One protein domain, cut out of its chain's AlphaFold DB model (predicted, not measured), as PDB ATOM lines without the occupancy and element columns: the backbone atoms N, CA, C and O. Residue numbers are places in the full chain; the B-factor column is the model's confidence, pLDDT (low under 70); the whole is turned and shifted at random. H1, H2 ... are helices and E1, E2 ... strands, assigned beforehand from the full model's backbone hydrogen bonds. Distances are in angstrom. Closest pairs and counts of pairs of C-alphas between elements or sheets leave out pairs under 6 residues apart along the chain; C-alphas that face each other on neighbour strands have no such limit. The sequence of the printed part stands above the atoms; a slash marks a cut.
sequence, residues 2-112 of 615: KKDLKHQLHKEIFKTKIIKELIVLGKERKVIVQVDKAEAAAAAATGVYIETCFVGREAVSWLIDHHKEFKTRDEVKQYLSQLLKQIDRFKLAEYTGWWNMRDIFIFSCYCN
ATOM      1  N   LYS A   2     192.985 474.363 354.093       88.31
ATOM      2  CA  LYS A   2     193.965 475.214 354.825       88.31
ATOM      3  C   LYS A   2     193.376 476.519 355.398       88.31
ATOM      4  O   LYS A   2     193.782 476.948 356.474       88.31
ATOM      5  N   LYS A   3     192.419 477.149 354.701       89.19
ATOM      6  CA  LYS A   3     191.734 478.364 355.189       89.19
ATOM      7  C   LYS A   3     190.815 478.070 356.382       89.19
ATOM      8  O   LYS A   3     190.818 478.835 357.342       89.19
ATOM      9  N   ASP A   4     190.121 476.938 356.349       93.50
ATOM     10  CA  ASP A   4     189.186 476.527 357.404       93.50
ATOM     11  C   ASP A   4     189.932 476.181 358.697       93.50
ATOM     12  O   ASP A   4     189.550 476.640 359.771       93.50
ATOM     13  N   LEU A   5     191.076 475.495 358.579       92.94
ATOM     14  CA  LEU A   5     191.930 475.161 359.721       92.94
ATOM     15  C   LEU A   5     192.494 476.414 360.407       92.94
ATOM     16  O   LEU A   5     192.492 476.508 361.633       92.94
ATOM     17  N   LYS A   6     192.924 477.418 359.630       93.38
ATOM     18  CA  LYS A   6     193.414 478.692 360.182       93.38
ATOM     19  C   LYS A   6     192.307 479.448 360.925       93.38
ATOM     20  O   LYS A   6     192.560 480.023 361.981       93.38
ATOM     21  N   HIS A   7     191.088 479.442 360.387       92.31
ATOM     22  CA  HIS A   7     189.947 480.096 361.024       92.31
ATOM     23  C   HIS A   7     189.522 479.384 362.319       92.31
ATOM     24  O   HIS A   7     189.230 480.043 363.316       92.31
ATOM     25  N   GLN A   8     189.547 478.050 362.329       92.31
ATOM     26  CA  GLN A   8     189.243 477.254 363.517       92.31
ATOM     27  C   GLN A   8     190.290 477.448 364.620       92.31
ATOM     28  O   GLN A   8     189.924 477.686 365.768       92.31
ATOM     29  N   LEU A   9     191.578 477.464 364.266       92.62
ATOM     30  CA  LEU A   9     192.657 477.734 365.218       92.62
ATOM     31  C   LEU A   9     192.524 479.125 365.857       92.62
ATOM     32  O   LEU A   9     192.680 479.267 367.067       92.62
ATOM     33  N   HIS A  10     192.179 480.148 365.068       92.38
ATOM     34  CA  HIS A  10     191.975 481.498 365.594       92.38
ATOM     35  C   HIS A  10     190.808 481.559 366.593       92.38
ATOM     36  O   HIS A  10     190.920 482.216 367.627       92.38
ATOM     37  N   LYS A  11     189.717 480.823 366.330       90.44
ATOM     38  CA  LYS A  11     188.584 480.706 367.260       90.44
ATOM     39  C   LYS A  11     188.986 480.054 368.583       90.44
ATOM     40  O   LYS A  11     188.600 480.561 369.630       90.44
ATOM     41  N   GLU A  12     189.773 478.980 368.559       91.12
ATOM     42  CA  GLU A  12     190.213 478.298 369.789       91.12
ATOM     43  C   GLU A  12     191.199 479.133 370.618       91.12
ATOM     44  O   GLU A  12     191.091 479.201 371.847       91.12
ATOM     45  N   ILE A  13     192.115 479.849 369.957       92.81
ATOM     46  CA  ILE A  13     193.027 480.786 370.630       92.81
ATOM     47  C   ILE A  13     192.228 481.907 371.303       92.81
ATOM     48  O   ILE A  13     192.477 482.235 372.464       92.81
ATOM     49  N   PHE A  14     191.239 482.463 370.600       93.12
ATOM     50  CA  PHE A  14     190.382 483.516 371.134       93.12
ATOM     51  C   PHE A  14     189.566 483.042 372.347       93.12
ATOM     52  O   PHE A  14     189.573 483.709 373.382       93.12
ATOM     53  N   LYS A  15     188.957 481.849 372.278       89.38
ATOM     54  CA  LYS A  15     188.255 481.228 373.417       89.38
ATOM     55  C   LYS A  15     189.161 481.071 374.632       89.38
ATOM     56  O   LYS A  15     188.811 481.496 375.729       89.38
ATOM     57  N   THR A  16     190.349 480.502 374.434       88.19
ATOM     58  CA  THR A  16     191.316 480.274 375.517       88.19
ATOM     59  C   THR A  16     191.752 481.588 376.161       88.19
ATOM     60  O   THR A  16     191.895 481.666 377.383       88.19
ATOM     61  N   LYS A  17     191.936 482.638 375.352       92.19
ATOM     62  CA  LYS A  17     192.270 483.979 375.833       92.19
ATOM     63  C   LYS A  17     191.153 484.558 376.705       92.19
ATOM     64  O   LYS A  17     191.440 484.965 377.827       92.19
ATOM     65  N   ILE A  18     189.903 484.518 376.238       88.44
ATOM     66  CA  ILE A  18     188.747 485.003 377.008       88.44
ATOM     67  C   ILE A  18     188.615 484.254 378.335       88.44
ATOM     68  O   ILE A  18     188.427 484.883 379.371       88.44
ATOM     69  N   ILE A  19     188.761 482.924 378.338       86.94
ATOM     70  CA  ILE A  19     188.679 482.124 379.570       86.94
ATOM     71  C   ILE A  19     189.753 482.557 380.574       86.94
ATOM     72  O   ILE A  19     189.449 482.762 381.748       86.94
ATOM     73  N   LYS A  20     191.006 482.728 380.128       86.88
ATOM     74  CA  LYS A  20     192.103 483.173 381.001       86.88
ATOM     75  C   LYS A  20     191.845 484.564 381.580       86.88
ATOM     76  O   LYS A  20     192.042 484.758 382.775       86.88
ATOM     77  N   GLU A  21     191.385 485.505 380.758       87.12
ATOM     78  CA  GLU A  21     191.069 486.867 381.203       87.12
ATOM     79  C   GLU A  21     189.899 486.887 382.192       87.12
ATOM     80  O   GLU A  21     189.994 487.539 383.230       87.12
ATOM     81  N   LEU A  22     188.842 486.110 381.934       83.19
ATOM     82  CA  LEU A  22     187.734 485.952 382.874       83.19
ATOM     83  C   LEU A  22     188.235 485.400 384.211       83.19
ATOM     84  O   LEU A  22     187.955 486.002 385.241       83.19
ATOM     85  N   ILE A  23     189.051 484.339 384.216       81.69
ATOM     86  CA  ILE A  23     189.634 483.779 385.450       81.69
ATOM     87  C   ILE A  23     190.438 484.833 386.227       81.69
ATOM     88  O   ILE A  23     190.302 484.924 387.449       81.69
ATOM     89  N   VAL A  24     191.260 485.638 385.544       82.44
ATOM     90  CA  VAL A  24     192.043 486.712 386.181       82.44
ATOM     91  C   VAL A  24     191.125 487.770 386.794       82.44
ATOM     92  O   VAL A  24     191.302 488.109 387.963       82.44
ATOM     93  N   LEU A  25     190.089 488.213 386.075       80.31
ATOM     94  CA  LEU A  25     189.108 489.172 386.597       80.31
ATOM     95  C   LEU A  25     188.423 488.671 387.869       80.31
ATOM     96  O   LEU A  25     188.206 489.455 388.793       80.31
ATOM     97  N   GLY A  26     188.107 487.376 387.941       76.38
ATOM     98  CA  GLY A  26     187.497 486.779 389.132       76.38
ATOM     99  C   GLY A  26     188.426 486.797 390.335       76.38
ATOM    100  O   GLY A  26     187.988 487.086 391.448       76.38
ATOM    101  N   LYS A  27     189.719 486.541 390.106       76.12
ATOM    102  CA  LYS A  27     190.744 486.586 391.156       76.12
ATOM    103  C   LYS A  27     191.004 488.010 391.644       76.12
ATOM    104  O   LYS A  27     191.102 488.228 392.849       76.12
ATOM    105  N   GLU A  28     191.100 488.975 390.732       76.75
ATOM    106  CA  GLU A  28     191.446 490.361 391.066       76.75
ATOM    107  C   GLU A  28     190.298 491.121 391.728       76.75
ATOM    108  O   GLU A  28     190.528 491.911 392.645       76.75
ATOM    109  N   ARG A  29     189.052 490.895 391.294       67.31
ATOM    110  CA  ARG A  29     187.935 491.736 391.738       67.31
ATOM    111  C   ARG A  29     187.288 491.321 393.058       67.31
ATOM    112  O   ARG A  29     186.400 492.049 393.486       67.31
ATOM    113  N   LYS A  30     187.707 490.225 393.721       49.28
ATOM    114  CA  LYS A  30     187.063 489.685 394.950       49.28
ATOM    115  C   LYS A  30     185.542 489.910 394.925       49.28
ATOM    116  O   LYS A  30     184.969 490.473 395.859       49.28
ATOM    117  N   VAL A  31     184.888 489.541 393.826       44.38
ATOM    118  CA  VAL A  31     183.433 489.668 393.738       44.38
ATOM    119  C   VAL A  31     182.867 488.533 394.579       44.38
ATOM    120  O   VAL A  31     182.693 487.414 394.107       44.38
ATOM    121  N   ILE A  32     182.683 488.795 395.874       36.19
ATOM    122  CA  ILE A  32     182.029 487.867 396.791       36.19
ATOM    123  C   ILE A  32     180.557 487.864 396.397       36.19
ATOM    124  O   ILE A  32     179.775 488.716 396.814       36.19
ATOM    125  N   VAL A  33     180.187 486.910 395.553       41.78
ATOM    126  CA  VAL A  33     178.790 486.542 395.372       41.78
ATOM    127  C   VAL A  33     178.356 485.924 396.692       41.78
ATOM    128  O   VAL A  33     178.903 484.905 397.113       41.78
ATOM    129  N   GLN A  34     177.421 486.570 397.382       31.56
ATOM    130  CA  GLN A  34     176.812 486.023 398.585       31.56
ATOM    131  C   GLN A  34     175.923 484.852 398.143       31.56
ATOM    132  O   GLN A  34     174.756 485.032 397.811       31.56
ATOM    133  N   VAL A  35     176.524 483.665 398.028       39.91
ATOM    134  CA  VAL A  35     175.805 482.414 397.767       39.91
ATOM    135  C   VAL A  35     174.882 482.170 398.956       39.91
ATOM    136  O   VAL A  35     175.295 482.354 400.106       39.91
ATOM    137  N   ASP A  36     173.631 481.796 398.685       39.19
ATOM    138  CA  ASP A  36     172.675 481.486 399.741       39.19
ATOM    139  C   ASP A  36     173.268 480.414 400.669       39.19
ATOM    140  O   ASP A  36     173.898 479.446 400.227       39.19
ATOM    141  N   LYS A  37     173.103 480.599 401.980       42.28
ATOM    142  CA  LYS A  37     173.771 479.789 403.008       42.28
ATOM    143  C   LYS A  37     173.418 478.303 402.867       42.28
ATOM    144  O   LYS A  37     174.233 477.451 403.210       42.28
ATOM    145  N   ALA A  38     172.231 478.004 402.336       49.06
ATOM    146  CA  ALA A  38     171.770 476.649 402.055       49.06
ATOM    147  C   ALA A  38     172.533 475.979 400.895       49.06
ATOM    148  O   ALA A  38     172.893 474.807 400.992       49.06
ATOM    149  N   GLU A  39     172.835 476.716 399.827       48.81
ATOM    150  CA  GLU A  39     173.538 476.183 398.654       48.81
ATOM    151  C   GLU A  39     175.045 476.055 398.917       48.81
ATOM    152  O   GLU A  39     175.659 475.046 398.571       48.81
ATOM    153  N   ALA A  40     175.621 477.008 399.660       47.66
ATOM    154  CA  ALA A  40     176.986 476.896 400.175       47.66
ATOM    155  C   ALA A  40     177.149 475.689 401.124       47.66
ATOM    156  O   ALA A  40     178.163 474.991 401.067       47.66
ATOM    157  N   ALA A  41     176.144 475.401 401.962       51.34
ATOM    158  CA  ALA A  41     176.142 474.229 402.838       51.34
ATOM    159  C   ALA A  41     176.007 472.906 402.059       51.34
ATOM    160  O   ALA A  41     176.682 471.933 402.396       51.34
ATOM    161  N   ALA A  42     175.196 472.867 400.996       59.28
ATOM    162  CA  ALA A  42     175.056 471.692 400.133       59.28
ATOM    163  C   ALA A  42     176.339 471.393 399.328       59.28
ATOM    164  O   ALA A  42     176.745 470.236 399.210       59.28
ATOM    165  N   ALA A  43     177.021 472.428 398.825       53.62
ATOM    166  CA  ALA A  43     178.316 472.284 398.156       53.62
ATOM    167  C   ALA A  43     179.408 471.792 399.124       53.62
ATOM    168  O   ALA A  43     180.125 470.837 398.822       53.62
ATOM    169  N   ALA A  44     179.466 472.354 400.336       54.12
ATOM    170  CA  ALA A  44     180.399 471.911 401.372       54.12
ATOM    171  C   ALA A  44     180.172 470.443 401.786       54.12
ATOM    172  O   ALA A  44     181.136 469.703 401.976       54.12
ATOM    173  N   ALA A  45     178.915 469.991 401.856       62.31
ATOM    174  CA  ALA A  45     178.570 468.609 402.196       62.31
ATOM    175  C   ALA A  45     179.021 467.575 401.143       62.31
ATOM    176  O   ALA A  45     179.168 466.399 401.468       62.31
ATOM    177  N   THR A  46     179.269 467.996 399.899       61.72
ATOM    178  CA  THR A  46     179.747 467.114 398.816       61.72
ATOM    179  C   THR A  46     181.270 467.139 398.640       61.72
ATOM    180  O   THR A  46     181.793 466.463 397.757       61.72
ATOM    181  N   GLY A  47     182.002 467.893 399.474       55.88
ATOM    182  CA  GLY A  47     183.448 468.096 399.318       55.88
ATOM    183  C   GLY A  47     183.812 468.934 398.088       55.88
ATOM    184  O   GLY A  47     184.955 468.920 397.634       55.88
ATOM    185  N   VAL A  48     182.835 469.647 397.527       49.34
ATOM    186  CA  VAL A  48     182.981 470.430 396.306       49.34
ATOM    187  C   VAL A  48     183.220 471.890 396.684       49.34
ATOM    188  O   VAL A  48     182.308 472.597 397.112       49.34
ATOM    189  N   TYR A  49     184.456 472.355 396.510       48.56
ATOM    190  CA  TYR A  49     184.798 473.765 396.681       48.56
ATOM    191  C   TYR A  49     184.462 474.545 395.410       48.56
ATOM    192  O   TYR A  49     184.970 474.250 394.326       48.56
ATOM    193  N   ILE A  50     183.612 475.560 395.549       52.09
ATOM    194  CA  ILE A  50     183.384 476.555 394.502       52.09
ATOM    195  C   ILE A  50     184.466 477.627 394.672       52.09
ATOM    196  O   ILE A  50     184.357 478.486 395.542       52.09
ATOM    197  N   GLU A  51     185.544 477.552 393.886       50.03
ATOM    198  CA  GLU A  51     186.687 478.470 394.037       50.03
ATOM    199  C   GLU A  51     186.387 479.892 393.540       50.03
ATOM    200  O   GLU A  51     186.952 480.857 394.051       50.03
ATOM    201  N   THR A  52     185.482 480.048 392.573       51.66
ATOM    202  CA  THR A  52     185.121 481.357 392.013       51.66
ATOM    203  C   THR A  52     183.713 481.322 391.433       51.66
ATOM    204  O   THR A  52     183.457 480.535 390.520       51.66
ATOM    205  N   CYS A  53     182.840 482.201 391.930       51.09
ATOM    206  CA  CYS A  53     181.562 482.537 391.307       51.09
ATOM    207  C   CYS A  53     181.706 483.857 390.545       51.09
ATOM    208  O   CYS A  53     182.104 484.860 391.134       51.09
ATOM    209  N   PHE A  54     181.339 483.888 389.266       58.06
ATOM    210  CA  PHE A  54     181.120 485.151 388.550       58.06
ATOM    211  C   PHE A  54     179.633 485.448 388.493       58.06
ATOM    212  O   PHE A  54     178.853 484.522 388.290       58.06
ATOM    213  N   VAL A  55     179.250 486.720 388.614       50.88
ATOM    214  CA  VAL A  55     177.866 487.160 388.411       50.88
ATOM    215  C   VAL A  55     177.782 488.195 387.293       50.88
ATOM    216  O   VAL A  55     178.286 489.309 387.403       50.88
ATOM    217  N   GLY A  56     177.046 487.818 386.247       73.44
ATOM    218  CA  GLY A  56     176.133 488.704 385.517       73.44
ATOM    219  C   GLY A  56     176.714 489.900 384.753       73.44
ATOM    220  O   GLY A  56     177.861 489.906 384.311       73.44
ATOM    221  N   ARG A  57     175.833 490.891 384.541       78.06
ATOM    222  CA  ARG A  57     175.947 492.108 383.705       78.06
ATOM    223  C   ARG A  57     177.341 492.738 383.599       78.06
ATOM    224  O   ARG A  57     177.666 493.267 382.542       78.06
ATOM    225  N   GLU A  58     178.148 492.692 384.651       80.62
ATOM    226  CA  GLU A  58     179.503 493.248 384.678       80.62
ATOM    227  C   GLU A  58     180.474 492.487 383.774       80.62
ATOM    228  O   GLU A  58     181.228 493.124 383.048       80.62
ATOM    229  N   ALA A  59     180.419 491.152 383.745       83.38
ATOM    230  CA  ALA A  59     181.227 490.348 382.827       83.38
ATOM    231  C   ALA A  59     180.813 490.595 381.369       83.38
ATOM    232  O   ALA A  59     181.660 490.702 380.487       83.38
ATOM    233  N   VAL A  60     179.505 490.752 381.126       89.31
ATOM    234  CA  VAL A  60     178.968 491.090 379.801       89.31
ATOM    235  C   VAL A  60     179.442 492.474 379.361       89.31
ATOM    236  O   VAL A  60     179.937 492.623 378.250       89.31
ATOM    237  N   SER A  61     179.323 493.478 380.232       89.12
ATOM    238  CA  SER A  61     179.832 494.827 379.972       89.12
ATOM    239  C   SER A  61     181.341 494.825 379.744       89.12
ATOM    240  O   SER A  61     181.796 495.389 378.759       89.12
ATOM    241  N   TRP A  62     182.106 494.120 380.579       91.81
ATOM    242  CA  TRP A  62     183.552 494.027 380.430       91.81
ATOM    243  C   TRP A  62     183.951 493.410 379.084       91.81
ATOM    244  O   TRP A  62     184.827 493.948 378.410       91.81
ATOM    245  N   LEU A  63     183.279 492.333 378.662       93.00
ATOM    246  CA  LEU A  63     183.520 491.699 377.364       93.00
ATOM    247  C   LEU A  63     183.203 492.638 376.198       93.00
ATOM    248  O   LEU A  63     183.985 492.682 375.256       93.00
ATOM    249  N   ILE A  64     182.122 493.419 376.268       94.38
ATOM    250  CA  ILE A  64     181.810 494.437 375.246       94.38
ATOM    251  C   ILE A  64     182.900 495.512 375.205       94.38
ATOM    252  O   ILE A  64     183.363 495.884 374.129       94.38
ATOM    253  N   ASP A  65     183.337 495.987 376.371       92.81
ATOM    254  CA  ASP A  65     184.304 497.081 376.469       92.81
ATOM    255  C   ASP A  65     185.712 496.661 376.003       92.81
ATOM    256  O   ASP A  65     186.452 497.474 375.445       92.81
ATOM    257  N   HIS A  66     186.094 495.393 376.208       93.12
ATOM    258  CA  HIS A  66     187.460 494.904 375.959       93.12
ATOM    259  C   HIS A  66     187.604 494.100 374.662       93.12
ATOM    260  O   HIS A  66     188.703 494.025 374.108       93.12
ATOM    261  N   HIS A  67     186.516 493.537 374.136       94.38
ATOM    262  CA  HIS A  67     186.530 492.728 372.918       94.38
ATOM    263  C   HIS A  67     185.589 493.335 371.878       94.38
ATOM    264  O   HIS A  67     184.401 493.034 371.833       94.38
ATOM    265  N   LYS A  68     186.163 494.144 370.972       93.81
ATOM    266  CA  LYS A  68     185.453 494.847 369.877       93.81
ATOM    267  C   LYS A  68     184.652 493.934 368.938       93.81
ATOM    268  O   LYS A  68     183.888 494.427 368.109       93.81
ATOM    269  N   GLU A  69     184.880 492.625 369.012       93.69
ATOM    270  CA  GLU A  69     184.129 491.616 368.268       93.69
ATOM    271  C   GLU A  69     182.674 491.515 368.744       93.69
ATOM    272  O   GLU A  69     181.809 491.159 367.948       93.69
ATOM    273  N   PHE A  70     182.394 491.887 369.997       96.00
ATOM    274  CA  PHE A  70     181.045 491.942 370.541       96.00
ATOM    275  C   PHE A  70     180.482 493.358 370.438       96.00
ATOM    276  O   PHE A  70     180.979 494.297 371.058       96.00
ATOM    277  N   LYS A  71     179.412 493.519 369.662       93.38
ATOM    278  CA  LYS A  71     178.714 494.799 369.477       93.38
ATOM    279  C   LYS A  71     177.507 494.931 370.386       93.38
ATOM    280  O   LYS A  71     177.079 496.042 370.691       93.38
ATOM    281  N   THR A  72     176.929 493.804 370.792       94.62
ATOM    282  CA  THR A  72     175.698 493.775 371.581       94.62
ATOM    283  C   THR A  72     175.820 492.840 372.776       94.62
ATOM    284  O   THR A  72     176.606 491.892 372.790       94.62
ATOM    285  N   ARG A  73     174.998 493.089 373.803       89.31
ATOM    286  CA  ARG A  73     174.902 492.199 374.969       89.31
ATOM    287  C   ARG A  73     174.439 490.800 374.587       89.31
ATOM    288  O   ARG A  73     174.904 489.837 375.188       89.31
ATOM    289  N   ASP A  74     173.564 490.682 373.597       91.50
ATOM    290  CA  ASP A  74     173.011 489.391 373.190       91.50
ATOM    291  C   ASP A  74     174.047 488.524 372.462       91.50
ATOM    292  O   ASP A  74     174.101 487.322 372.708       91.50
ATOM    293  N   GLU A  75     174.951 489.126 371.678       93.50
ATOM    294  CA  GLU A  75     176.103 488.420 371.095       93.50
ATOM    295  C   GLU A  75     177.016 487.836 372.180       93.50
ATOM    296  O   GLU A  75     177.410 486.671 372.100       93.50
ATOM    297  N   VAL A  76     177.302 488.607 373.236       93.00
ATOM    298  CA  VAL A  76     178.099 488.124 374.374       93.00
ATOM    299  C   VAL A  76     177.388 486.991 375.107       93.00
ATOM    300  O   VAL A  76     178.013 485.982 375.424       93.00
ATOM    301  N   LYS A  77     176.078 487.119 375.356       87.50
ATOM    302  CA  LYS A  77     175.279 486.061 375.994       87.50
ATOM    303  C   LYS A  77     175.298 484.780 375.170       87.50
ATOM    304  O   LYS A  77     175.506 483.700 375.723       87.50
ATOM    305  N   GLN A  78     175.114 484.891 373.857       91.56
ATOM    306  CA  GLN A  78     175.134 483.749 372.952       91.56
ATOM    307  C   GLN A  78     176.521 483.096 372.922       91.56
ATOM    308  O   GLN A  78     176.617 481.871 373.005       91.56
ATOM    309  N   TYR A  79     177.588 483.898 372.870       91.94
ATOM    310  CA  TYR A  79     178.964 483.412 372.900       91.94
ATOM    311  C   TYR A  79     179.298 482.708 374.216       91.94
ATOM    312  O   TYR A  79     179.768 481.575 374.191       91.94
ATOM    313  N   LEU A  80     179.001 483.327 375.364       88.00
ATOM    314  CA  LEU A  80     179.211 482.720 376.680       88.00
ATOM    315  C   LEU A  80     178.404 481.429 376.828       88.00
ATOM    316  O   LEU A  80     178.936 480.430 377.299       88.00
ATOM    317  N   SER A  81     177.159 481.405 376.349       85.69
ATOM    318  CA  SER A  81     176.333 480.193 376.355       85.69
ATOM    319  C   SER A  81     176.943 479.071 375.506       85.69
ATOM    320  O   SER A  81     176.917 477.911 375.910       85.69
ATOM    321  N   GLN A  82     177.509 479.388 374.335       88.50
ATOM    322  CA  GLN A  82     178.206 478.407 373.492       88.50
ATOM    323  C   GLN A  82     179.522 477.938 374.115       88.50
ATOM    324  O   GLN A  82     179.822 476.748 374.072       88.50
ATOM    325  N   LEU A  83     180.288 478.859 374.701       87.12
ATOM    326  CA  LEU A  83     181.546 478.576 375.385       87.12
ATOM    327  C   LEU A  83     181.314 477.623 376.561       87.12
ATOM    328  O   LEU A  83     182.022 476.636 376.705       87.12
ATOM    329  N   LEU A  84     180.272 477.872 377.354       82.81
ATOM    330  CA  LEU A  84     179.910 477.041 378.500       82.81
ATOM    331  C   LEU A  84     179.442 475.649 378.089       82.81
ATOM    332  O   LEU A  84     179.844 474.674 378.708       82.81
ATOM    333  N   LYS A  85     178.676 475.532 376.998       84.06
ATOM    334  CA  LYS A  85     178.304 474.222 376.436       84.06
ATOM    335  C   LYS A  85     179.506 473.389 375.983       84.06
ATOM    336  O   LYS A  85     179.372 472.182 375.858       84.06
ATOM    337  N   GLN A  86     180.642 474.021 375.688       83.06
ATOM    338  CA  GLN A  86     181.866 473.331 375.269       83.06
ATOM    339  C   GLN A  86     182.774 472.962 376.439       83.06
ATOM    340  O   GLN A  86     183.693 472.166 376.258       83.06
ATOM    341  N   ILE A  87     182.548 473.536 377.620       81.25
ATOM    342  CA  ILE A  87     183.351 473.250 378.799       81.25
ATOM    343  C   ILE A  87     182.470 472.514 379.804       81.25
ATOM    344  O   ILE A  87     181.837 473.133 380.654       81.25
ATOM    345  N   ASP A  88     182.506 471.181 379.762       71.94
ATOM    346  CA  ASP A  88     181.731 470.290 380.649       71.94
ATOM    347  C   ASP A  88     181.933 470.560 382.155       71.94
ATOM    348  O   ASP A  88     181.168 470.093 382.998       71.94
ATOM    349  N   ARG A  89     182.965 471.330 382.519       67.31
ATOM    350  CA  ARG A  89     183.290 471.700 383.903       67.31
ATOM    351  C   ARG A  89     182.543 472.922 384.436       67.31
ATOM    352  O   ARG A  89     182.616 473.162 385.640       67.31
ATOM    353  N   PHE A  90     181.846 473.687 383.595       62.56
ATOM    354  CA  PHE A  90     181.080 474.853 384.038       62.56
ATOM    355  C   PHE A  90     179.583 474.601 383.882       62.56
ATOM    356  O   PHE A  90     179.093 474.309 382.795       62.56
ATOM    357  N   LYS A  91     178.830 474.765 384.973       58.09
ATOM    358  CA  LYS A  91     177.366 474.811 384.910       58.09
ATOM    359  C   LYS A  91     176.919 476.260 384.787       58.09
ATOM    360  O   LYS A  91     177.315 477.090 385.602       58.09
ATOM    361  N   LEU A  92     176.084 476.538 383.790       51.78
ATOM    362  CA  LEU A  92     175.342 477.788 383.697       51.78
ATOM    363  C   LEU A  92     174.018 477.621 384.438       51.78
ATOM    364  O   LEU A  92     173.174 476.835 384.009       51.78
ATOM    365  N   ALA A  93     173.834 478.354 385.529       52.50
ATOM    366  CA  ALA A  93     172.513 478.543 386.113       52.50
ATOM    367  C   ALA A  93     171.953 479.874 385.598       52.50
ATOM    368  O   ALA A  93     172.520 480.934 385.871       52.50
ATOM    369  N   GLU A  94     170.869 479.814 384.824       44.91
ATOM    370  CA  GLU A  94     170.076 480.994 384.486       44.91
ATOM    371  C   GLU A  94     169.102 481.248 385.639       44.91
ATOM    372  O   GLU A  94     168.178 480.467 385.876       44.91
ATOM    373  N   TYR A  95     169.339 482.312 386.405       41.50
ATOM    374  CA  TYR A  95     168.490 482.634 387.547       41.50
ATOM    375  C   TYR A  95     167.268 483.439 387.085       41.50
ATOM    376  O   TYR A  95     167.381 484.612 386.737       41.50
ATOM    377  N   THR A  96     166.087 482.817 387.103       39.81
ATOM    378  CA  THR A  96     164.791 483.450 386.788       39.81
ATOM    379  C   THR A  96     163.988 483.724 388.070       39.81
ATOM    380  O   THR A  96     162.876 483.242 388.256       39.81
ATOM    381  N   GLY A  97     164.569 484.472 389.014       33.47
ATOM    382  CA  GLY A  97     163.913 484.828 390.282       33.47
ATOM    383  C   GLY A  97     163.058 486.104 390.222       33.47
ATOM    384  O   GLY A  97     163.266 486.956 389.367       33.47
ATOM    385  N   TRP A  98     162.124 486.249 391.175       32.31
ATOM    386  CA  TRP A  98     161.070 487.284 391.322       32.31
ATOM    387  C   TRP A  98     161.514 488.748 391.548       32.31
ATOM    388  O   TRP A  98     160.767 489.572 392.072       32.31
ATOM    389  N   TRP A  99     162.699 489.121 391.088       32.50
ATOM    390  CA  TRP A  99     163.124 490.515 390.985       32.50
ATOM    391  C   TRP A  99     163.531 490.767 389.536       32.50
ATOM    392  O   TRP A  99     163.845 489.832 388.811       32.50
ATOM    393  N   ASN A 100     163.534 492.020 389.089       41.12
ATOM    394  CA  ASN A 100     163.851 492.449 387.717       41.12
ATOM    395  C   ASN A 100     165.327 492.186 387.292       41.12
ATOM    396  O   ASN A 100     165.930 492.961 386.555       41.12
ATOM    397  N   MET A 101     165.936 491.103 387.772       37.62
ATOM    398  CA  MET A 101     167.271 490.618 387.457       37.62
ATOM    399  C   MET A 101     167.214 489.669 386.259       37.62
ATOM    400  O   MET A 101     167.556 488.495 386.350       37.62
ATOM    401  N   ARG A 102     166.792 490.190 385.102       46.66
ATOM    402  CA  ARG A 102     167.191 489.570 383.834       46.66
ATOM    403  C   ARG A 102     168.713 489.743 383.728       46.66
ATOM    404  O   ARG A 102     169.205 490.838 383.997       46.66
ATOM    405  N   ASP A 103     169.441 488.693 383.353       53.31
ATOM    406  CA  ASP A 103     170.886 488.711 383.035       53.31
ATOM    407  C   ASP A 103     171.877 488.436 384.187       53.31
ATOM    408  O   ASP A 103     172.998 488.964 384.197       53.31
ATOM    409  N   ILE A 104     171.514 487.573 385.141       53.56
ATOM    410  CA  ILE A 104     172.491 486.973 386.061       53.56
ATOM    411  C   ILE A 104     172.906 485.599 385.539       53.56
ATOM    412  O   ILE A 104     172.129 484.649 385.548       53.56
ATOM    413  N   PHE A 105     174.162 485.514 385.108       59.16
ATOM    414  CA  PHE A 105     174.841 484.262 384.799       59.16
ATOM    415  C   PHE A 105     175.778 483.946 385.954       59.16
ATOM    416  O   PHE A 105     176.642 484.773 386.260       59.16
ATOM    417  N   ILE A 106     175.586 482.788 386.585       57.62
ATOM    418  CA  ILE A 106     176.490 482.278 387.615       57.62
ATOM    419  C   ILE A 106     177.446 481.291 386.958       57.62
ATOM    420  O   ILE A 106     177.014 480.310 386.355       57.62
ATOM    421  N   PHE A 107     178.742 481.568 387.073       59.75
ATOM    422  CA  PHE A 107     179.798 480.669 386.623       59.75
ATOM    423  C   PHE A 107     180.412 480.004 387.841       59.75
ATOM    424  O   PHE A 107     181.076 480.687 388.613       59.75
ATOM    425  N   SER A 108     180.234 478.696 387.984       56.59
ATOM    426  CA  SER A 108     180.913 477.918 389.021       56.59
ATOM    427  C   SER A 108     181.953 477.020 388.363       56.59
ATOM    428  O   SER A 108     181.608 476.199 387.511       56.59
ATOM    429  N   CYS A 109     183.223 477.191 388.737       53.19
ATOM    430  CA  CYS A 109     184.272 476.228 388.412       53.19
ATOM    431  C   CYS A 109     184.379 475.214 389.550       53.19
ATOM    432  O   CYS A 109     184.521 475.602 390.711       53.19
ATOM    433  N   TYR A 110     184.318 473.931 389.211       55.06
ATOM    434  CA  TYR A 110     184.510 472.844 390.160       55.06
ATOM    435  C   TYR A 110     185.937 472.299 390.038       55.06
ATOM    436  O   TYR A 110     186.284 471.673 389.033       55.06
ATOM    437  N   CYS A 111     186.757 472.511 391.067       50.19
ATOM    438  CA  CYS A 111     188.037 471.825 391.230       50.19
ATOM    439  C   CYS A 111     187.818 470.585 392.107       50.19
ATOM    440  O   CYS A 111     187.429 470.694 393.268       50.19
ATOM    441  N   ASN A 112     188.047 469.390 391.556       43.69
ATOM    442  CA  ASN A 112     187.963 468.152 392.325       43.69
ATOM    443  C   ASN A 112     189.262 467.972 393.127       43.69
ATOM    444  O   ASN A 112     190.289 467.577 392.576       43.69
TER     445      ASN A 112
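This is residues 2 to 112 of the 615 residues of an uncharacterized protein of Cavenderia fasciculata (strain SH3) (UniProt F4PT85). A small, twisted sheet of three strands has helices packed on one face: the end of the long helix H1 crosses over E1, while H4 packs beside E2. The first part of H1, residues 2 to 14, sticks out as an arm, and the short helix H3 makes a corner with the beginning of H4. H2 only grazes the sheet. The printed part has 111 residues, with four named helices and three named strands in the order H1 H2 E1 H3 H4 E2 E3; the sheet order is E1 E3 E2, antiparallel, and the class is mixed, helices and strands. The whole is only just compact, close to loose, with a radius of gyration of the C-alphas of 15.5 A, and only just elongated, spanning 51 by 34 by 25 A.

H1, residues 2 to 28, begins at C-alpha 2 at (193.965, 475.214, 354.825) and measures 39.4 A from first to last C-alpha. H2 is residues 37 to 45, 12.2 A, and E1 is residues 49 to 55, 17.2 A. H3, residues 57 to 66, measures 14.2 A. H4, residues 73 to 86, measures 20.1 A and begins at C-alpha 73 at (174.902, 492.199, 374.969). E2 is residues 90 to 94, 12.6 A. E3, residues 105 to 111, measures 19.2 A and ends at C-alpha 111 at (188.037, 471.825, 391.230).

The sheet is twisted, with C-alphas up to 4.3 A off its best plane. E1 and the inner strand E3 are antiparallel at 160 degrees; N 54 and O 107 are within hydrogen-bond range at 3.3 A, N 107 and O 54 at 3.2 A. E3 and E2, a hairpin, are antiparallel at 155 degrees, with no N and O pair within hydrogen-bond range; C-alphas 109 and 90 face each other at 5.6 A. E1, H3 H4 and E2 form a split strand-helix-strand unit, with E3 between its two strands and a right-handed crossover. H1 and H4 on one face of the sheet make two layers. H1 runs across E1 at 84 degrees on the local plane, which is fitted to just 6 C-alphas; the closest C-alphas, of Gly 26 and Thr 52, are 6.6 A apart. H3, not on the sheet, touches residues 73 to 77 of H4, about perpendicular at 80 degrees; the closest C-alphas, of Val 60 and Val 76, are 6.2 A apart. H1 and H4 are close but not clearly touching, the closest C-alphas, of Lys 15 and Leu 83, 7.5 A apart. In H1, H2, H3 and H4 every O i to N i+4 pair is within hydrogen-bond range.

The farthest C-alphas, of Lys 2 and Lys 37, are 52.4 A apart. The printed part has no cut and no long link. Mean pLDDT of the printed part is 70.4; residues 29 to 55 and 89 to 112 are under 70.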